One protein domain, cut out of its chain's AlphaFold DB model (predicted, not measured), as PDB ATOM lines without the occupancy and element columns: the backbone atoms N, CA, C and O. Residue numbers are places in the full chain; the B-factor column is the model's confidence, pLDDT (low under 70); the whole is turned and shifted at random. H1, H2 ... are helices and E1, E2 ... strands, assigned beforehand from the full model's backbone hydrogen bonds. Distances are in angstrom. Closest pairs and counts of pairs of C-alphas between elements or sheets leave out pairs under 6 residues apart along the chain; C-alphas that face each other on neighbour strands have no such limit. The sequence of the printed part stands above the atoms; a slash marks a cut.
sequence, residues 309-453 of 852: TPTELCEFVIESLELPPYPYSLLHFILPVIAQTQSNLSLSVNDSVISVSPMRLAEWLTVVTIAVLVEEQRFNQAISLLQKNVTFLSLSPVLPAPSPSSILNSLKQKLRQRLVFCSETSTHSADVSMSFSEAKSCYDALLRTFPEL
ATOM      1  N   THR A 309     -15.518 -31.305 -48.676       92.12
ATOM      2  CA  THR A 309     -16.564 -30.278 -48.716       92.12
ATOM      3  C   THR A 309     -15.958 -28.872 -48.590       92.12
ATOM      4  O   THR A 309     -14.866 -28.729 -48.040       92.12
ATOM      5  N   PRO A 310     -16.651 -27.802 -49.032       90.38
ATOM      6  CA  PRO A 310     -16.159 -26.430 -48.875       90.38
ATOM      7  C   PRO A 310     -15.832 -26.041 -47.425       90.38
ATOM      8  O   PRO A 310     -14.891 -25.287 -47.197       90.38
ATOM      9  N   THR A 311     -16.571 -26.580 -46.448       89.88
ATOM     10  CA  THR A 311     -16.310 -26.384 -45.013       89.88
ATOM     11  C   THR A 311     -14.969 -26.993 -44.608       89.88
ATOM     12  O   THR A 311     -14.114 -26.287 -44.080       89.88
ATOM     13  N   GLU A 312     -14.741 -28.267 -44.940       90.81
ATOM     14  CA  GLU A 312     -13.469 -28.945 -44.652       90.81
ATOM     15  C   GLU A 312     -12.290 -28.283 -45.386       90.81
ATOM     16  O   GLU A 312     -11.177 -28.251 -44.872       90.81
ATOM     17  N   LEU A 313     -12.516 -27.732 -46.583       92.75
ATOM     18  CA  LEU A 313     -11.499 -26.964 -47.306       92.75
ATOM     19  C   LEU A 313     -11.168 -25.630 -46.616       92.75
ATOM     20  O   LEU A 313     -10.030 -25.178 -46.699       92.75
ATOM     21  N   CYS A 314     -12.113 -24.990 -45.923       91.00
ATOM     22  CA  CYS A 314     -11.811 -23.797 -45.126       91.00
ATOM     23  C   CYS A 314     -11.004 -24.154 -43.872       91.00
ATOM     24  O   CYS A 314     -10.035 -23.463 -43.570       91.00
ATOM     25  N   GLU A 315     -11.362 -25.237 -43.177       88.69
ATOM     26  CA  GLU A 315     -10.612 -25.753 -42.018       88.69
ATOM     27  C   GLU A 315      -9.172 -26.094 -42.399       88.69
ATOM     28  O   GLU A 315      -8.233 -25.660 -41.741       88.69
ATOM     29  N   PHE A 316      -9.005 -26.767 -43.535       90.12
ATOM     30  CA  PHE A 316      -7.709 -27.038 -44.137       90.12
ATOM     31  C   PHE A 316      -6.865 -25.771 -44.307       90.12
ATOM     32  O   PHE A 316      -5.681 -25.742 -43.975       90.12
ATOM     33  N   VAL A 317      -7.462 -24.717 -44.870       91.44
ATOM     34  CA  VAL A 317      -6.762 -23.451 -45.102       91.44
ATOM     35  C   VAL A 317      -6.392 -22.811 -43.767       91.44
ATOM     36  O   VAL A 317      -5.263 -22.358 -43.624       91.44
ATOM     37  N   ILE A 318      -7.289 -22.818 -42.779       88.94
ATOM     38  CA  ILE A 318      -7.013 -22.295 -41.434       88.94
ATOM     39  C   ILE A 318      -5.826 -23.031 -40.802       88.94
ATOM     40  O   ILE A 318      -4.870 -22.376 -40.393       88.94
ATOM     41  N   GLU A 319      -5.837 -24.367 -40.814       87.44
ATOM     42  CA  GLU A 319      -4.745 -25.199 -40.289       87.44
ATOM     43  C   GLU A 319      -3.425 -24.913 -41.024       87.44
ATOM     44  O   GLU A 319      -2.364 -24.789 -40.416       87.44
ATOM     45  N   SER A 320      -3.482 -24.704 -42.344       86.81
ATOM     46  CA  SER A 320      -2.293 -24.378 -43.135       86.81
ATOM     47  C   SER A 320      -1.665 -23.024 -42.781       86.81
ATOM     48  O   SER A 320      -0.466 -22.848 -42.990       86.81
ATOM     49  N   LEU A 321      -2.438 -22.073 -42.244       82.44
ATOM     50  CA  LEU A 321      -1.966 -20.720 -41.930       82.44
ATOM     51  C   LEU A 321      -1.212 -20.630 -40.595       82.44
ATOM     52  O   LEU A 321      -0.523 -19.632 -40.364       82.44
ATOM     53  N   GLU A 322      -1.296 -21.654 -39.740       75.62
ATOM     54  CA  GLU A 322      -0.665 -21.661 -38.412       75.62
ATOM     55  C   GLU A 322       0.873 -21.684 -38.483       75.62
ATOM     56  O   GLU A 322       1.557 -21.081 -37.648       75.62
ATOM     57  N   LEU A 323       1.436 -22.347 -39.497       67.31
ATOM     58  CA  LEU A 323       2.871 -22.618 -39.604       67.31
ATOM     59  C   LEU A 323       3.401 -22.314 -41.018       67.31
ATOM     60  O   LEU A 323       3.443 -23.212 -41.856       67.31
ATOM     61  N   PRO A 324       3.850 -21.076 -41.312       66.00
ATOM     62  CA  PRO A 324       4.603 -20.808 -42.533       66.00
ATOM     63  C   PRO A 324       5.937 -21.589 -42.537       66.00
ATOM     64  O   PRO A 324       6.607 -21.676 -41.502       66.00
ATOM     65  N   PRO A 325       6.364 -22.130 -43.693       74.38
ATOM     66  CA  PRO A 325       5.859 -21.827 -45.025       74.38
ATOM     67  C   PRO A 325       4.604 -22.623 -45.358       74.38
ATOM     68  O   PRO A 325       4.419 -23.733 -44.878       74.38
ATOM     69  N   TYR A 326       3.737 -22.048 -46.181       88.94
ATOM     70  CA  TYR A 326       2.454 -22.662 -46.506       88.94
ATOM     71  C   TYR A 326       2.590 -23.667 -47.660       88.94
ATOM     72  O   TYR A 326       3.509 -23.549 -48.477       88.94
ATOM     73  N   PRO A 327       1.652 -24.621 -47.814       93.06
ATOM     74  CA  PRO A 327       1.561 -25.447 -49.012       93.06
ATOM     75  C   PRO A 327       1.011 -24.624 -50.195       93.06
ATOM     76  O   PRO A 327      -0.080 -24.890 -50.696       93.06
ATOM     77  N   TYR A 328       1.755 -23.599 -50.637       94.12
ATOM     78  CA  TYR A 328       1.346 -22.585 -51.622       94.12
ATOM     79  C   TYR A 328       0.711 -23.194 -52.873       94.12
ATOM     80  O   TYR A 328      -0.387 -22.808 -53.263       94.12
ATOM     81  N   SER A 329       1.367 -24.190 -53.478       93.19
ATOM     82  CA  SER A 329       0.867 -24.849 -54.688       93.19
ATOM     83  C   SER A 329      -0.506 -25.476 -54.469       93.19
ATOM     84  O   SER A 329      -1.321 -25.460 -55.384       93.19
ATOM     85  N   LEU A 330      -0.761 -26.032 -53.287       94.12
ATOM     86  CA  LEU A 330      -2.035 -26.652 -52.951       94.12
ATOM     87  C   LEU A 330      -3.100 -25.592 -52.646       94.12
ATOM     88  O   LEU A 330      -4.225 -25.695 -53.133       94.12
ATOM     89  N   LEU A 331      -2.728 -24.529 -51.930       95.06
ATOM     90  CA  LEU A 331      -3.608 -23.390 -51.658       95.06
ATOM     91  C   LEU A 331      -4.057 -22.686 -52.944       95.06
ATOM     92  O   LEU A 331      -5.233 -22.352 -53.065       95.06
ATOM     93  N   HIS A 332      -3.182 -22.559 -53.944       94.06
ATOM     94  CA  HIS A 332      -3.546 -22.028 -55.264       94.06
ATOM     95  C   HIS A 332      -4.617 -22.855 -55.986       94.06
ATOM     96  O   HIS A 332      -5.367 -22.298 -56.786       94.06
ATOM     97  N   PHE A 333      -4.735 -24.157 -55.701       94.56
ATOM     98  CA  PHE A 333      -5.821 -24.993 -56.227       94.56
ATOM     99  C   PHE A 333      -7.086 -24.940 -55.366       94.56
ATOM    100  O   PHE A 333      -8.190 -24.971 -55.906       94.56
ATOM    101  N   ILE A 334      -6.941 -24.857 -54.041       95.75
ATOM    102  CA  ILE A 334      -8.060 -24.920 -53.092       95.75
ATOM    103  C   ILE A 334      -8.823 -23.591 -53.017       95.75
ATOM    104  O   ILE A 334     -10.053 -23.592 -53.085       95.75
ATOM    105  N   LEU A 335      -8.126 -22.455 -52.911       95.19
ATOM    106  CA  LEU A 335      -8.758 -21.145 -52.700       95.19
ATOM    107  C   LEU A 335      -9.786 -20.784 -53.797       95.19
ATOM    108  O   LEU A 335     -10.893 -20.367 -53.442       95.19
ATOM    109  N   PRO A 336      -9.520 -21.002 -55.106       94.69
ATOM    110  CA  PRO A 336     -10.514 -20.748 -56.152       94.69
ATOM    111  C   PRO A 336     -11.745 -21.659 -56.078       94.69
ATOM    112  O   PRO A 336     -12.822 -21.252 -56.507       94.69
ATOM    113  N   VAL A 337     -11.607 -22.880 -55.551       94.12
ATOM    114  CA  VAL A 337     -12.734 -23.812 -55.377       94.12
ATOM    115  C   VAL A 337     -13.632 -23.348 -54.236       94.12
ATOM    116  O   VAL A 337     -14.848 -23.303 -54.404       94.12
ATOM    117  N   ILE A 338     -13.052 -22.908 -53.112       93.25
ATOM    118  CA  ILE A 338     -13.822 -22.322 -52.002       93.25
ATOM    119  C   ILE A 338     -14.578 -21.073 -52.483       93.25
ATOM    120  O   ILE A 338     -15.754 -20.905 -52.152       93.25
ATOM    121  N   ALA A 339     -13.953 -20.245 -53.328       91.25
ATOM    122  CA  ALA A 339     -14.553 -19.025 -53.873       91.25
ATOM    123  C   ALA A 339     -15.829 -19.254 -54.711       91.25
ATOM    124  O   ALA A 339     -16.616 -18.327 -54.881       91.25
ATOM    125  N   GLN A 340     -16.063 -20.468 -55.227       91.94
ATOM    126  CA  GLN A 340     -17.274 -20.804 -55.994       91.94
ATOM    127  C   GLN A 340     -18.499 -21.075 -55.102       91.94
ATOM    128  O   GLN A 340     -19.612 -21.234 -55.606       91.94
ATOM    129  N   THR A 341     -18.317 -21.125 -53.782       89.38
ATOM    130  CA  THR A 341     -19.382 -21.449 -52.829       89.38
ATOM    131  C   THR A 341     -20.381 -20.298 -52.704       89.38
ATOM    132  O   THR A 341     -20.026 -19.201 -52.281       89.38
ATOM    133  N   GLN A 342     -21.653 -20.555 -53.033       86.06
ATOM    134  CA  GLN A 342     -22.734 -19.555 -52.944       86.06
ATOM    135  C   GLN A 342     -23.688 -19.753 -51.758       86.06
ATOM    136  O   GLN A 342     -24.570 -18.928 -51.529       86.06
ATOM    137  N   SER A 343     -23.528 -20.831 -50.990       86.69
ATOM    138  CA  SER A 343     -24.311 -21.102 -49.781       86.69
ATOM    139  C   SER A 343     -23.605 -20.600 -48.520       86.69
ATOM    140  O   SER A 343     -22.377 -20.548 -48.473       86.69
ATOM    141  N   ASN A 344     -24.376 -20.301 -47.469       86.19
ATOM    142  CA  ASN A 344     -23.811 -20.056 -46.142       86.19
ATOM    143  C   ASN A 344     -23.095 -21.316 -45.633       86.19
ATOM    144  O   ASN A 344     -23.618 -22.424 -45.769       86.19
ATOM    145  N   LEU A 345     -21.927 -21.135 -45.023       88.44
ATOM    146  CA  LEU A 345     -21.152 -22.209 -44.406       88.44
ATOM    147  C   LEU A 345     -21.276 -22.143 -42.886       88.44
ATOM    148  O   LEU A 345     -21.361 -21.058 -42.320       88.44
ATOM    149  N   SER A 346     -21.281 -23.296 -42.225       83.88
ATOM    150  CA  SER A 346     -21.179 -23.411 -40.768       83.88
ATOM    151  C   SER A 346     -19.839 -24.049 -40.423       83.88
ATOM    152  O   SER A 346     -19.633 -25.220 -40.740       83.88
ATOM    153  N   LEU A 347     -18.940 -23.280 -39.814       82.88
ATOM    154  CA  LEU A 347     -17.564 -23.679 -39.499       82.88
ATOM    155  C   LEU A 347     -17.367 -23.724 -37.988       82.88
ATOM    156  O   LEU A 347     -17.846 -22.834 -37.288       82.88
ATOM    157  N   SER A 348     -16.652 -24.731 -37.493       75.25
ATOM    158  CA  SER A 348     -16.245 -24.795 -36.088       75.25
ATOM    159  C   SER A 348     -14.858 -24.179 -35.943       75.25
ATOM    160  O   SER A 348     -13.881 -24.738 -36.429       75.25
ATOM    161  N   VAL A 349     -14.761 -23.026 -35.284       70.12
ATOM    162  CA  VAL A 349     -13.481 -22.361 -34.988       70.12
ATOM    163  C   VAL A 349     -13.403 -22.147 -33.480       70.12
ATOM    164  O   VAL A 349     -14.288 -21.507 -32.917       70.12
ATOM    165  N   ASN A 350     -12.362 -22.673 -32.824       63.81
ATOM    166  CA  ASN A 350     -12.157 -22.572 -31.369       63.81
ATOM    167  C   ASN A 350     -13.418 -22.946 -30.559       63.81
ATOM    168  O   ASN A 350     -13.920 -22.149 -29.767       63.81
ATOM    169  N   ASP A 351     -13.975 -24.130 -30.834       67.44
ATOM    170  CA  ASP A 351     -15.193 -24.675 -30.207       67.44
ATOM    171  C   ASP A 351     -16.483 -23.844 -30.400       67.44
ATOM    172  O   ASP A 351     -17.508 -24.113 -29.772       67.44
ATOM    173  N   SER A 352     -16.470 -22.857 -31.303       71.56
ATOM    174  CA  SER A 352     -17.625 -22.020 -31.647       71.56
ATOM    175  C   SER A 352     -18.074 -22.266 -33.088       71.56
ATOM    176  O   SER A 352     -17.270 -22.209 -34.017       71.56
ATOM    177  N   VAL A 353     -19.376 -22.500 -33.296       78.12
ATOM    178  CA  VAL A 353     -19.950 -22.653 -34.643       78.12
ATOM    179  C   VAL A 353     -20.290 -21.279 -35.212       78.12
ATOM    180  O   VAL A 353     -21.210 -20.608 -34.745       78.12
ATOM    181  N   ILE A 354     -19.559 -20.869 -36.243       81.00
ATOM    182  CA  ILE A 354     -19.727 -19.587 -36.922       81.00
ATOM    183  C   ILE A 354     -20.426 -19.827 -38.260       81.00
ATOM    184  O   ILE A 354     -19.974 -20.632 -39.076       81.00
ATOM    185  N   SER A 355     -21.526 -19.110 -38.504       83.75
ATOM    186  CA  SER A 355     -22.157 -19.078 -39.824       83.75
ATOM    187  C   SER A 355     -21.536 -17.972 -40.677       83.75
ATOM    188  O   SER A 355     -21.581 -16.796 -40.317       83.75
ATOM    189  N   VAL A 356     -20.953 -18.348 -41.812       87.12
ATOM    190  CA  VAL A 356     -20.246 -17.448 -42.724       87.12
ATOM    191  C   VAL A 356     -21.052 -17.300 -44.009       87.12
ATOM    192  O   VAL A 356     -21.312 -18.275 -44.716       87.12
ATOM    193  N   SER A 357     -21.453 -16.065 -44.313       89.06
ATOM    194  CA  SER A 357     -22.103 -15.730 -45.586       89.06
ATOM    195  C   SER A 357     -21.097 -15.710 -46.749       89.06
ATOM    196  O   SER A 357     -19.921 -15.415 -46.515       89.06
ATOM    197  N   PRO A 358     -21.531 -15.921 -48.007       88.88
ATOM    198  CA  PRO A 358     -20.650 -15.857 -49.177       88.88
ATOM    199  C   PRO A 358     -19.856 -14.547 -49.295       88.88
ATOM    200  O   PRO A 358     -18.695 -14.561 -49.695       88.88
ATOM    201  N   MET A 359     -20.443 -13.414 -48.892       87.88
ATOM    202  CA  MET A 359     -19.758 -12.116 -48.895       87.88
ATOM    203  C   MET A 359     -18.596 -12.082 -47.892       87.88
ATOM    204  O   MET A 359     -17.481 -11.716 -48.252       87.88
ATOM    205  N   ARG A 360     -18.830 -12.523 -46.648       86.88
ATOM    206  CA  ARG A 360     -17.784 -12.603 -45.610       86.88
ATOM    207  C   ARG A 360     -16.710 -13.636 -45.949       86.88
ATOM    208  O   ARG A 360     -15.541 -13.436 -45.626       86.88
ATOM    209  N   LEU A 361     -17.096 -14.720 -46.624       89.88
ATOM    210  CA  LEU A 361     -16.165 -15.720 -47.138       89.88
ATOM    211  C   LEU A 361     -15.241 -15.117 -48.207       89.88
ATOM    212  O   LEU A 361     -14.038 -15.351 -48.166       89.88
ATOM    213  N   ALA A 362     -15.773 -14.298 -49.118       90.06
ATOM    214  CA  ALA A 362     -14.979 -13.612 -50.139       90.06
ATOM    215  C   ALA A 362     -13.987 -12.593 -49.543       90.06
ATOM    216  O   ALA A 362     -12.845 -12.511 -50.005       90.06
ATOM    217  N   GLU A 363     -14.382 -11.857 -48.496       90.19
ATOM    218  CA  GLU A 363     -13.476 -10.972 -47.740       90.19
ATOM    219  C   GLU A 363     -12.302 -11.767 -47.151       90.19
ATOM    220  O   GLU A 363     -11.141 -11.422 -47.376       90.19
ATOM    221  N   TRP A 364     -12.595 -12.871 -46.454       92.38
ATOM    222  CA  TRP A 364     -11.569 -13.739 -45.873       92.38
ATOM    223  C   TRP A 364     -10.651 -14.355 -46.937       92.38
ATOM    224  O   TRP A 364      -9.431 -14.270 -46.809       92.38
ATOM    225  N   LEU A 365     -11.207 -14.885 -48.032       93.94
ATOM    226  CA  LEU A 365     -10.424 -15.440 -49.142       93.94
ATOM    227  C   LEU A 365      -9.493 -14.402 -49.771       93.94
ATOM    228  O   LEU A 365      -8.377 -14.744 -50.157       93.94
ATOM    229  N   THR A 366      -9.915 -13.140 -49.853       92.69
ATOM    230  CA  THR A 366      -9.073 -12.049 -50.363       92.69
ATOM    231  C   THR A 366      -7.862 -11.826 -49.456       92.69
ATOM    232  O   THR A 366      -6.733 -11.778 -49.947       92.69
ATOM    233  N   VAL A 367      -8.077 -11.760 -48.135       92.81
ATOM    234  CA  VAL A 367      -7.000 -11.619 -47.139       92.81
ATOM    235  C   VAL A 367      -6.033 -12.796 -47.203       92.81
ATOM    236  O   VAL A 367      -4.825 -12.588 -47.325       92.81
ATOM    237  N   VAL A 368      -6.552 -14.024 -47.202       94.06
ATOM    238  CA  VAL A 368      -5.733 -15.241 -47.261       94.06
ATOM    239  C   VAL A 368      -4.946 -15.323 -48.566       94.06
ATOM    240  O   VAL A 368      -3.749 -15.584 -48.536       94.06
ATOM    241  N   THR A 369      -5.572 -15.049 -49.712       95.44
ATOM    242  CA  THR A 369      -4.891 -15.109 -51.017       95.44
ATOM    243  C   THR A 369      -3.725 -14.126 -51.076       95.44
ATOM    244  O   THR A 369      -2.636 -14.485 -51.522       95.44
ATOM    245  N   ILE A 370      -3.913 -12.894 -50.589       94.06
ATOM    246  CA  ILE A 370      -2.834 -11.900 -50.550       94.06
ATOM    247  C   ILE A 370      -1.746 -12.337 -49.564       94.06
ATOM    248  O   ILE A 370      -0.575 -12.288 -49.928       94.06
ATOM    249  N   ALA A 371      -2.098 -12.830 -48.371       91.44
ATOM    250  CA  ALA A 371      -1.124 -13.347 -47.407       91.44
ATOM    251  C   ALA A 371      -0.259 -14.471 -48.005       91.44
ATOM    252  O   ALA A 371       0.966 -14.414 -47.929       91.44
ATOM    253  N   VAL A 372      -0.886 -15.448 -48.666       92.88
ATOM    254  CA  VAL A 372      -0.210 -16.567 -49.340       92.88
ATOM    255  C   VAL A 372       0.737 -16.057 -50.428       92.88
ATOM    256  O   VAL A 372       1.884 -16.492 -50.476       92.88
ATOM    257  N   LEU A 373       0.312 -15.099 -51.259       94.31
ATOM    258  CA  LEU A 373       1.163 -14.514 -52.302       94.31
ATOM    259  C   LEU A 373       2.342 -13.713 -51.734       94.31
ATOM    260  O   LEU A 373       3.430 -13.746 -52.309       94.31
ATOM    261  N   VAL A 374       2.143 -12.989 -50.630       91.31
ATOM    262  CA  VAL A 374       3.207 -12.239 -49.940       91.31
ATOM    263  C   VAL A 374       4.227 -13.198 -49.326       91.31
ATOM    264  O   VAL A 374       5.431 -12.995 -49.494       91.31
ATOM    265  N   GLU A 375       3.770 -14.269 -48.674       89.00
ATOM    266  CA  GLU A 375       4.649 -15.302 -48.116       89.00
ATOM    267  C   GLU A 375       5.401 -16.077 -49.204       89.00
ATOM    268  O   GLU A 375       6.618 -16.230 -49.109       89.00
ATOM    269  N   GLU A 376       4.737 -16.422 -50.309       91.00
ATOM    270  CA  GLU A 376       5.375 -17.041 -51.478       91.00
ATOM    271  C   GLU A 376       6.312 -16.071 -52.236       91.00
ATOM    272  O   GLU A 376       7.100 -16.506 -53.081       91.00
ATOM    273  N   GLN A 377       6.279 -14.769 -51.923       91.50
ATOM    274  CA  GLN A 377       7.023 -13.684 -52.586       91.50
ATOM    275  C   GLN A 377       6.574 -13.379 -54.028       91.50
ATOM    276  O   GLN A 377       7.315 -12.814 -54.833       91.50
ATOM    277  N   ARG A 378       5.326 -13.693 -54.385       92.38
ATOM    278  CA  ARG A 378       4.703 -13.361 -55.681       92.38
ATOM    279  C   ARG A 378       4.214 -11.905 -55.707       92.38
ATOM    280  O   ARG A 378       3.035 -11.627 -55.934       92.38
ATOM    281  N   PHE A 379       5.129 -10.955 -55.500       93.50
ATOM    282  CA  PHE A 379       4.800  -9.545 -55.243       93.50
ATOM    283  C   PHE A 379       3.959  -8.879 -56.335       93.50
ATOM    284  O   PHE A 379       2.995  -8.194 -56.017       93.50
ATOM    285  N   ASN A 380       4.257  -9.122 -57.617       92.69
ATOM    286  CA  ASN A 380       3.476  -8.562 -58.729       92.69
ATOM    287  C   ASN A 380       1.984  -8.931 -58.637       92.69
ATOM    288  O   ASN A 380       1.110  -8.092 -58.852       92.69
ATOM    289  N   GLN A 381       1.688 -10.188 -58.291       94.19
ATOM    290  CA  GLN A 381       0.314 -10.674 -58.162       94.19
ATOM    291  C   GLN A 381      -0.352 -10.111 -56.903       94.19
ATOM    292  O   GLN A 381      -1.489  -9.649 -56.977       94.19
ATOM    293  N   ALA A 382       0.373 -10.077 -55.778       94.94
ATOM    294  CA  ALA A 382      -0.113  -9.482 -54.534       94.94
ATOM    295  C   ALA A 382      -0.482  -7.999 -54.722       94.94
ATOM    296  O   ALA A 382      -1.586  -7.588 -54.371       94.94
ATOM    297  N   ILE A 383       0.392  -7.208 -55.356       94.06
ATOM    298  CA  ILE A 383       0.151  -5.787 -55.650       94.06
ATOM    299  C   ILE A 383      -1.029  -5.611 -56.608       94.06
ATOM    300  O   ILE A 383      -1.879  -4.756 -56.373       94.06
ATOM    301  N   SER A 384      -1.133  -6.441 -57.651       94.50
ATOM    302  CA  SER A 384      -2.271  -6.393 -58.577       94.50
ATOM    303  C   SER A 384      -3.610  -6.640 -57.872       94.50
ATOM    304  O   SER A 384      -4.598  -5.965 -58.163       94.50
ATOM    305  N   LEU A 385      -3.657  -7.581 -56.922       93.56
ATOM    306  CA  LEU A 385      -4.854  -7.841 -56.117       93.56
ATOM    307  C   LEU A 385      -5.145  -6.722 -55.116       93.56
ATOM    308  O   LEU A 385      -6.311  -6.378 -54.931       93.56
ATOM    309  N   LEU A 386      -4.118  -6.130 -54.507       92.75
ATOM    310  CA  LEU A 386      -4.271  -4.982 -53.611       92.75
ATOM    311  C   LEU A 386      -4.836  -3.761 -54.347       92.75
ATOM    312  O   LEU A 386      -5.757  -3.123 -53.855       92.75
ATOM    313  N   GLN A 387      -4.362  -3.483 -55.562       91.06
ATOM    314  CA  GLN A 387      -4.880  -2.389 -56.394       91.06
ATOM    315  C   GLN A 387      -6.354  -2.573 -56.776       91.06
ATOM    316  O   GLN A 387      -7.078  -1.593 -56.927       91.06
ATOM    317  N   LYS A 388      -6.811  -3.822 -56.918       91.06
ATOM    318  CA  LYS A 388      -8.231  -4.136 -57.149       91.06
ATOM    319  C   LYS A 388      -9.080  -4.008 -55.882       91.06
ATOM    320  O   LYS A 388     -10.283  -3.805 -55.996       91.06
ATOM    321  N   ASN A 389      -8.471  -4.103 -54.700       85.69
ATOM    322  CA  ASN A 389      -9.140  -4.079 -53.401       85.69
ATOM    323  C   ASN A 389      -8.668  -2.879 -52.570       85.69
ATOM    324  O   ASN A 389      -7.980  -3.030 -51.565       85.69
ATOM    325  N   VAL A 390      -9.058  -1.669 -52.976       75.25
ATOM    326  CA  VAL A 390      -8.618  -0.413 -52.331       75.25
ATOM    327  C   VAL A 390      -9.036  -0.338 -50.851       75.25
ATOM    328  O   VAL A 390      -8.353   0.271 -50.036       75.25
ATOM    329  N   THR A 391     -10.111  -1.032 -50.470       81.25
ATOM    330  CA  THR A 391     -10.605  -1.156 -49.088       81.25
ATOM    331  C   THR A 391      -9.962  -2.314 -48.308       81.25
ATOM    332  O   THR A 391     -10.513  -2.761 -47.304       81.25
ATOM    333  N   PHE A 392      -8.812  -2.841 -48.747       84.44
ATOM    334  CA  PHE A 392      -8.151  -3.992 -48.113       84.44
ATOM    335  C   PHE A 392      -7.870  -3.783 -46.616       84.44
ATOM    336  O   PHE A 392      -8.108  -4.683 -45.816       84.44
ATOM    337  N   LEU A 393      -7.427  -2.583 -46.224       83.62
ATOM    338  CA  LEU A 393      -7.134  -2.241 -44.826       83.62
ATOM    339  C   LEU A 393      -8.370  -2.251 -43.917       83.62
ATOM    340  O   LEU A 393      -8.239  -2.493 -42.722       83.62
ATOM    341  N   SER A 394      -9.562  -2.018 -44.471       82.12
ATOM    342  CA  SER A 394     -10.814  -2.059 -43.707       82.12
ATOM    343  C   SER A 394     -11.416  -3.463 -43.597       82.12
ATOM    344  O   SER A 394     -12.466  -3.626 -42.978       82.12
ATOM    345  N   LEU A 395     -10.797  -4.482 -44.209       79.75
ATOM    346  CA  LEU A 395     -11.293  -5.853 -44.118       79.75
ATOM    347  C   LEU A 395     -11.069  -6.412 -42.709       79.75
ATOM    348  O   LEU A 395      -9.956  -6.429 -42.193       79.75
ATOM    349  N   SER A 396     -12.138  -6.935 -42.116       81.06
ATOM    350  CA  SER A 396     -12.104  -7.641 -40.836       81.06
ATOM    351  C   SER A 396     -12.554  -9.086 -41.067       81.06
ATOM    352  O   SER A 396     -13.756  -9.356 -40.992       81.06
ATOM    353  N   PRO A 397     -11.628 -10.005 -41.404       79.94
ATOM    354  CA  PRO A 397     -11.987 -11.384 -41.708       79.94
ATOM    355  C   PRO A 397     -12.664 -12.053 -40.506       79.94
ATOM    356  O   PRO A 397     -12.209 -11.936 -39.372       79.94
ATOM    357  N   VAL A 398     -13.765 -12.760 -40.770       81.75
ATOM    358  CA  VAL A 398     -14.544 -13.479 -39.742       81.75
ATOM    359  C   VAL A 398     -13.840 -14.766 -39.296       81.75
ATOM    360  O   VAL A 398     -14.012 -15.212 -38.166       81.75
ATOM    361  N   LEU A 399     -13.062 -15.368 -40.195       82.81
ATOM    362  CA  LEU A 399     -12.277 -16.572 -39.944       82.81
ATOM    363  C   LEU A 399     -10.807 -16.206 -39.674       82.81
ATOM    364  O   LEU A 399     -10.362 -15.145 -40.126       82.81
ATOM    365  N   PRO A 400     -10.039 -17.074 -38.988       85.50
ATOM    366  CA  PRO A 400      -8.629 -16.830 -38.707       85.50
ATOM    367  C   PRO A 400      -7.834 -16.512 -39.980       85.50
ATOM    368  O   PRO A 400      -7.868 -17.259 -40.960       85.50
ATOM    369  N   ALA A 401      -7.136 -15.380 -39.966       83.00
ATOM    370  CA  ALA A 401      -6.210 -14.946 -41.004       83.00
ATOM    371  C   ALA A 401      -5.248 -13.895 -40.422       83.00
ATOM    372  O   ALA A 401      -5.594 -13.226 -39.442       83.00
ATOM    373  N   PRO A 402      -4.058 -13.699 -41.018       81.56
ATOM    374  CA  PRO A 402      -3.200 -12.571 -40.674       81.56
ATOM    375  C   PRO A 402      -3.932 -11.240 -40.900       81.56
ATOM    376  O   PRO A 402      -4.695 -11.101 -41.859       81.56
ATOM    377  N   SER A 403      -3.705 -10.246 -40.037       85.12
ATOM    378  CA  SER A 403      -4.362  -8.944 -40.191       85.12
ATOM    379  C   SER A 403      -3.888  -8.227 -41.469       85.12
ATOM    380  O   SER A 403      -2.700  -8.310 -41.803       85.12
ATOM    381  N   PRO A 404      -4.762  -7.475 -42.171       84.38
ATOM    382  CA  PRO A 404      -4.378  -6.723 -43.370       84.38
ATOM    383  C   PRO A 404      -3.149  -5.825 -43.176       84.38
ATOM    384  O   PRO A 404      -2.258  -5.804 -44.026       84.38
ATOM    385  N   SER A 405      -3.045  -5.144 -42.030       81.00
ATOM    386  CA  SER A 405      -1.891  -4.301 -41.697       81.00
ATOM    387  C   SER A 405      -0.598  -5.109 -41.547       81.00
ATOM    388  O   SER A 405       0.447  -4.692 -42.041       81.00
ATOM    389  N   SER A 406      -0.663  -6.289 -40.918       82.00
ATOM    390  CA  SER A 406       0.492  -7.188 -40.786       82.00
ATOM    391  C   SER A 406       0.975  -7.683 -42.154       82.00
ATOM    392  O   SER A 406       2.171  -7.653 -42.442       82.00
ATOM    393  N   ILE A 407       0.042  -8.040 -43.044       83.94
ATOM    394  CA  ILE A 407       0.356  -8.470 -44.415       83.94
ATOM    395  C   ILE A 407       1.048  -7.348 -45.198       83.94
ATOM    396  O   ILE A 407       2.046  -7.602 -45.873       83.94
ATOM    397  N   LEU A 408       0.560  -6.106 -45.101       85.25
ATOM    398  CA  LEU A 408       1.171  -4.962 -45.786       85.25
ATOM    399  C   LEU A 408       2.564  -4.627 -45.244       85.25
ATOM    400  O   LEU A 408       3.459  -4.325 -46.035       85.25
ATOM    401  N   ASN A 409       2.775  -4.732 -43.931       81.81
ATOM    402  CA  ASN A 409       4.094  -4.545 -43.328       81.81
ATOM    403  C   ASN A 409       5.077  -5.640 -43.768       81.81
ATOM    404  O   ASN A 409       6.177  -5.314 -44.215       81.81
ATOM    405  N   SER A 410       4.655  -6.911 -43.754       82.75
ATOM    406  CA  SER A 410       5.447  -8.038 -44.277       82.75
ATOM    407  C   SER A 410       5.804  -7.831 -45.754       82.75
ATOM    408  O   SER A 410       6.966  -7.945 -46.146       82.75
ATOM    409  N   LEU A 411       4.835  -7.422 -46.579       88.88
ATOM    410  CA  LEU A 411       5.051  -7.108 -47.993       88.88
ATOM    411  C   LEU A 411       6.061  -5.967 -48.183       88.88
ATOM    412  O   LEU A 411       6.972  -6.083 -49.005       88.88
ATOM    413  N   LYS A 412       5.928  -4.879 -47.419       85.88
ATOM    414  CA  LYS A 412       6.847  -3.733 -47.457       85.88
ATOM    415  C   LYS A 412       8.271  -4.148 -47.082       85.88
ATOM    416  O   LYS A 412       9.201  -3.785 -47.801       85.88
ATOM    417  N   GLN A 413       8.439  -4.915 -46.006       81.94
ATOM    418  CA  GLN A 413       9.743  -5.400 -45.539       81.94
ATOM    419  C   GLN A 413      10.392  -6.336 -46.564       81.94
ATOM    420  O   GLN A 413      11.536  -6.125 -46.959       81.94
ATOM    421  N   LYS A 414       9.645  -7.318 -47.078       85.94
ATOM    422  CA  LYS A 414      10.150  -8.261 -48.088       85.94
ATOM    423  C   LYS A 414      10.510  -7.572 -49.406       85.94
ATOM    424  O   LYS A 414      11.518  -7.916 -50.017       85.94
ATOM    425  N   LEU A 415       9.748  -6.562 -49.837       87.62
ATOM    426  CA  LEU A 415      10.106  -5.750 -51.006       87.62
ATOM    427  C   LEU A 415      11.358  -4.895 -50.768       87.62
ATOM    428  O   LEU A 415      12.189  -4.805 -51.670       87.62
ATOM    429  N   ARG A 416      11.536  -4.310 -49.571       84.94
ATOM    430  CA  ARG A 416      12.788  -3.620 -49.197       84.94
ATOM    431  C   ARG A 416      13.979  -4.571 -49.259       84.94
ATOM    432  O   ARG A 416      14.979  -4.242 -49.889       84.94
ATOM    433  N   GLN A 417      13.836  -5.775 -48.711       82.19
ATOM    434  CA  GLN A 417      14.866  -6.804 -48.808       82.19
ATOM    435  C   GLN A 417      15.184  -7.130 -50.275       82.19
ATOM    436  O   GLN A 417      16.351  -7.174 -50.650       82.19
ATOM    437  N   ARG A 418      14.176  -7.277 -51.147       86.00
ATOM    438  CA  ARG A 418      14.413  -7.525 -52.582       86.00
ATOM    439  C   ARG A 418      15.074  -6.373 -53.331       86.00
ATOM    440  O   ARG A 418      15.776  -6.641 -54.301       86.00
ATOM    441  N   LEU A 419      14.902  -5.124 -52.896       84.62
ATOM    442  CA  LEU A 419      15.627  -3.985 -53.473       84.62
ATOM    443  C   LEU A 419      17.139  -4.079 -53.237       84.62
ATOM    444  O   LEU A 419      17.903  -3.615 -54.080       84.62
ATOM    445  N   VAL A 420      17.557  -4.695 -52.131       79.62
ATOM    446  CA  VAL A 420      18.970  -4.958 -51.823       79.62
ATOM    447  C   VAL A 420      19.417  -6.273 -52.471       79.62
ATOM    448  O   VAL A 420      20.403  -6.319 -53.201       79.62
ATOM    449  N   PHE A 421      18.659  -7.352 -52.270       83.56
ATOM    450  CA  PHE A 421      18.985  -8.712 -52.710       83.56
ATOM    451  C   PHE A 421      18.260  -9.084 -54.011       83.56
ATOM    452  O   PHE A 421      17.409  -9.977 -54.057       83.56
ATOM    453  N   CYS A 422      18.613  -8.387 -55.088       86.62
ATOM    454  CA  CYS A 422      18.129  -8.693 -56.433       86.62
ATOM    455  C   CYS A 422      18.722 -10.002 -56.963       86.62
ATOM    456  O   CYS A 422      19.817 -10.411 -56.572       86.62
ATOM    457  N   SER A 423      18.018 -10.647 -57.888       86.69
ATOM    458  CA  SER A 423      18.447 -11.918 -58.464       86.69
ATOM    459  C   SER A 423      18.445 -11.881 -59.987       86.69
ATOM    460  O   SER A 423      17.628 -11.201 -60.611       86.69
ATOM    461  N   GLU A 424      19.286 -12.714 -60.589       79.56
ATOM    462  CA  GLU A 424      19.182 -13.027 -62.012       79.56
ATOM    463  C   GLU A 424      17.950 -13.904 -62.294       79.56
ATOM    464  O   GLU A 424      17.317 -14.460 -61.387       79.56
ATOM    465  N   THR A 425      17.579 -14.003 -63.569       79.94
ATOM    466  CA  THR A 425      16.444 -14.812 -64.017       79.94
ATOM    467  C   THR A 425      16.739 -16.303 -63.853       79.94
ATOM    468  O   THR A 425      17.660 -16.819 -64.485       79.94
ATOM    469  N   SER A 426      15.927 -16.998 -63.058       85.75
ATOM    470  CA  SER A 426      15.912 -18.456 -62.933       85.75
ATOM    471  C   SER A 426      14.678 -19.029 -63.620       85.75
ATOM    472  O   SER A 426      13.601 -18.430 -63.614       85.75
ATOM    473  N   THR A 427      14.836 -20.203 -64.223       83.56
ATOM    474  CA  THR A 427      13.744 -20.966 -64.842       83.56
ATOM    475  C   THR A 427      13.179 -22.038 -63.913       83.56
ATOM    476  O   THR A 427      12.192 -22.689 -64.259       83.56
ATOM    477  N   HIS A 428      13.785 -22.247 -62.739       89.38
ATOM    478  CA  HIS A 428      13.345 -23.269 -61.800       89.38
ATOM    479  C   HIS A 428      12.080 -22.814 -61.058       89.38
ATOM    480  O   HIS A 428      12.023 -21.713 -60.522       89.38
ATOM    481  N   SER A 429      11.065 -23.678 -60.966       86.00
ATOM    482  CA  SER A 429       9.747 -23.341 -60.397       86.00
ATOM    483  C   SER A 429       9.770 -22.963 -58.912       86.00
ATOM    484  O   SER A 429       8.892 -22.238 -58.446       86.00
ATOM    485  N   ALA A 430      10.771 -23.453 -58.176       87.56
ATOM    486  CA  ALA A 430      10.988 -23.098 -56.775       87.56
ATOM    487  C   ALA A 430      11.527 -21.675 -56.582       87.56
ATOM    488  O   ALA A 430      11.423 -21.141 -55.480       87.56
ATOM    489  N   ASP A 431      12.117 -21.084 -57.619       91.69
ATOM    490  CA  ASP A 431      12.807 -19.811 -57.514       91.69
ATOM    491  C   ASP A 431      11.857 -18.657 -57.834       91.69
ATOM    492  O   ASP A 431      10.998 -18.736 -58.718       91.69
ATOM    493  N   VAL A 432      12.021 -17.553 -57.112       89.38
ATOM    494  CA  VAL A 432      11.274 -16.313 -57.336       89.38
ATOM    495  C   VAL A 432      12.265 -15.226 -57.678       89.38
ATOM    496  O   VAL A 432      12.680 -14.442 -56.818       89.38
ATOM    497  N   SER A 433      12.668 -15.221 -58.944       88.06
ATOM    498  CA  SER A 433      13.587 -14.218 -59.450       88.06
ATOM    499  C   SER A 433      12.928 -12.847 -59.524       88.06
ATOM    500  O   SER A 433      11.784 -12.726 -59.965       88.06
ATOM    501  N   MET A 434      13.664 -11.814 -59.120       90.62
ATOM    502  CA  MET A 434      13.215 -10.432 -59.211       90.62
ATOM    503  C   MET A 434      14.400  -9.493 -59.435       90.62
ATOM    504  O   MET A 434      15.349  -9.459 -58.646       90.62
ATOM    505  N   SER A 435      14.327  -8.716 -60.510       90.19
ATOM    506  CA  SER A 435      15.289  -7.653 -60.798       90.19
ATOM    507  C   SER A 435      15.031  -6.410 -59.940       90.19
ATOM    508  O   SER A 435      13.914  -6.178 -59.469       90.19
ATOM    509  N   PHE A 436      16.039  -5.543 -59.813       88.12
ATOM    510  CA  PHE A 436      15.899  -4.256 -59.119       88.12
ATOM    511  C   PHE A 436      14.759  -3.407 -59.691       88.12
ATOM    512  O   PHE A 436      13.987  -2.806 -58.945       88.12
ATOM    513  N   SER A 437      14.623  -3.375 -61.021       88.94
ATOM    514  CA  SER A 437      13.578  -2.593 -61.688       88.94
ATOM    515  C   SER A 437      12.178  -3.102 -61.346       88.94
ATOM    516  O   SER A 437      11.275  -2.299 -61.113       88.94
ATOM    517  N   GLU A 438      11.987  -4.421 -61.295       90.81
ATOM    518  CA  GLU A 438      10.708  -5.027 -60.913       90.81
ATOM    519  C   GLU A 438      10.408  -4.793 -59.432       90.81
ATOM    520  O   GLU A 438       9.301  -4.371 -59.095       90.81
ATOM    521  N   ALA A 439      11.390  -5.015 -58.550       88.88
ATOM    522  CA  ALA A 439      11.251  -4.785 -57.111       88.88
ATOM    523  C   ALA A 439      10.874  -3.330 -56.820       88.88
ATOM    524  O   ALA A 439       9.910  -3.066 -56.099       88.88
ATOM    525  N   LYS A 440      11.562  -2.382 -57.465       89.56
ATOM    526  CA  LYS A 440      11.278  -0.950 -57.364       89.56
ATOM    527  C   LYS A 440       9.901  -0.595 -57.904       89.56
ATOM    528  O   LYS A 440       9.170   0.133 -57.244       89.56
ATOM    529  N   SER A 441       9.512  -1.145 -59.052       93.50
ATOM    530  CA  SER A 441       8.175  -0.927 -59.611       93.50
ATOM    531  C   SER A 441       7.073  -1.401 -58.655       93.50
ATOM    532  O   SER A 441       6.115  -0.666 -58.417       93.50
ATOM    533  N   CYS A 442       7.221  -2.592 -58.063       92.62
ATOM    534  CA  CYS A 442       6.302  -3.114 -57.046       92.62
ATOM    535  C   CYS A 442       6.271  -2.250 -55.786       92.62
ATOM    536  O   CYS A 442       5.193  -1.963 -55.271       92.62
ATOM    537  N   TYR A 443       7.436  -1.821 -55.300       90.06
ATOM    538  CA  TYR A 443       7.546  -0.978 -54.113       90.06
ATOM    539  C   TYR A 443       6.883   0.388 -54.322       90.06
ATOM    540  O   TYR A 443       6.059   0.815 -53.514       90.06
ATOM    541  N   ASP A 444       7.150   1.040 -55.452       90.12
ATOM    542  CA  ASP A 444       6.511   2.306 -55.811       90.12
ATOM    543  C   ASP A 444       4.997   2.130 -56.001       90.12
ATOM    544  O   ASP A 444       4.211   2.983 -55.591       90.12
ATOM    545  N   ALA A 445       4.554   1.022 -56.605       91.75
ATOM    546  CA  ALA A 445       3.133   0.706 -56.745       91.75
ATOM    547  C   ALA A 445       2.447   0.478 -55.388       91.75
ATOM    548  O   ALA A 445       1.326   0.955 -55.200       91.75
ATOM    549  N   LEU A 446       3.118  -0.177 -54.436       89.50
ATOM    550  CA  LEU A 446       2.632  -0.339 -53.064       89.50
ATOM    551  C   LEU A 446       2.418   1.023 -52.401       89.50
ATOM    552  O   LEU A 446       1.329   1.290 -51.904       89.50
ATOM    553  N   LEU A 447       3.425   1.901 -52.453       87.88
ATOM    554  CA  LEU A 447       3.356   3.233 -51.845       87.88
ATOM    555  C   LEU A 447       2.319   4.141 -52.518       87.88
ATOM    556  O   LEU A 447       1.696   4.953 -51.843       87.88
ATOM    557  N   ARG A 448       2.093   4.003 -53.831       88.31
ATOM    558  CA  ARG A 448       0.993   4.706 -54.519       88.31
ATOM    559  C   ARG A 448      -0.379   4.211 -54.070       88.31
ATOM    560  O   ARG A 448      -1.300   5.011 -53.974       88.31
ATOM    561  N   THR A 449      -0.511   2.906 -53.832       85.94
ATOM    562  CA  THR A 449      -1.780   2.286 -53.415       85.94
ATOM    563  C   THR A 449      -2.084   2.595 -51.948       85.94
ATOM    564  O   THR A 449      -3.233   2.851 -51.607       85.94
ATOM    565  N   PHE A 450      -1.053   2.648 -51.098       83.69
ATOM    566  CA  PHE A 450      -1.158   2.964 -49.672       83.69
ATOM    567  C   PHE A 450      -0.164   4.077 -49.288       83.69
ATOM    568  O   PHE A 450       0.911   3.791 -48.750       83.69
ATOM    569  N   PRO A 451      -0.510   5.358 -49.534       78.00
ATOM    570  CA  PRO A 451       0.370   6.502 -49.265       78.00
ATOM    571  C   PRO A 451       0.768   6.648 -47.793       78.00
ATOM    572  O   PRO A 451       1.815   7.208 -47.477       78.00
ATOM    573  N   GLU A 452      -0.046   6.121 -46.879       72.81
ATOM    574  CA  GLU A 452       0.215   6.118 -45.437       72.81
ATOM    575  C   GLU A 452       1.512   5.376 -45.082       72.81
ATOM    576  O   GLU A 452       2.230   5.801 -44.179       72.81
ATOM    577  N   LEU A 453       1.891   4.360 -45.869       68.31
ATOM    578  CA  LEU A 453       3.150   3.626 -45.704       68.31
ATOM    579  C   LEU A 453       4.396   4.468 -46.041       68.31
ATOM    580  O   LEU A 453       5.511   4.039 -45.729       68.31
TER     581      LEU A 453
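What this domain is: This is residues 309 to 453 of the 852 residues of an uncharacterized protein of Blastocystis hominis (UniProt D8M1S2). Four helices, H3 to H6, form an up-and-down bundle, each running against the one before it, and the helical hairpin H1 H2 packs on H3 through H2. A small hairpin of strands, E1 E2, lies at the end where H3 begins, beside H1. The printed part has 145 residues, mostly helix, in the order H1 H2 E1 E2 H3 H4 H5 H6, with the two strands antiparallel. It is compact, with a radius of gyration of the C-alphas of 16.1 A and spans of 47 by 35 by 24 A.

How they stand to each other: H1, residues 310 to 321, and H2, residues 328 to 338, touch at Pro 310 and Ile 338, their closest C-alphas, 5.7 A apart. E1, residues 345 to 349, and E2, residues 352 to 356, pair with N 347 and O 354 at 2.9 A. H3, residues 358 to 375, is the hub; it touches H2 with residues 365 to 372 alone, closest C-alphas Tyr 328 and Val 372, 6.6 A. H4, residues 379 to 388, touches H3 at a shallow tilt of 28 degrees, closest C-alphas Ile 370 and Ala 382, 5.4 A. H5, residues 404 to 420, touches H3 at Val 374 and Leu 411, closest C-alphas, 5.8 A. H6, residues 436 to 449, touches H5, closest C-alphas Leu 419 and Phe 436, 5.7 A, and H4, closest C-alphas Gln 387 and Thr 449, 6.4 A. H3 and H6 are apart. Every O i to N i+4 pair is within hydrogen-bond range in H1, H3, H4, H5 and H6, and 4 of 7 in H2.

Where its parts are: H1 begins at C-alpha 310 (-16.159, -26.430, -48.875). H3 measures 25.3 A, H5 24.9 A and H6 19.7 A, ending at C-alpha 449 (-1.780, 2.286, -53.415).

The domain as a whole: The C-alphas of Val 353 and Glu 424, the two farthest apart, are 48.7 A apart. The printed part has no cut. The links H4 to H5 and H5 to H6 are long, 15 residues each. Residues 323 to 324, 350 to 351 and 453 have pLDDT under 70.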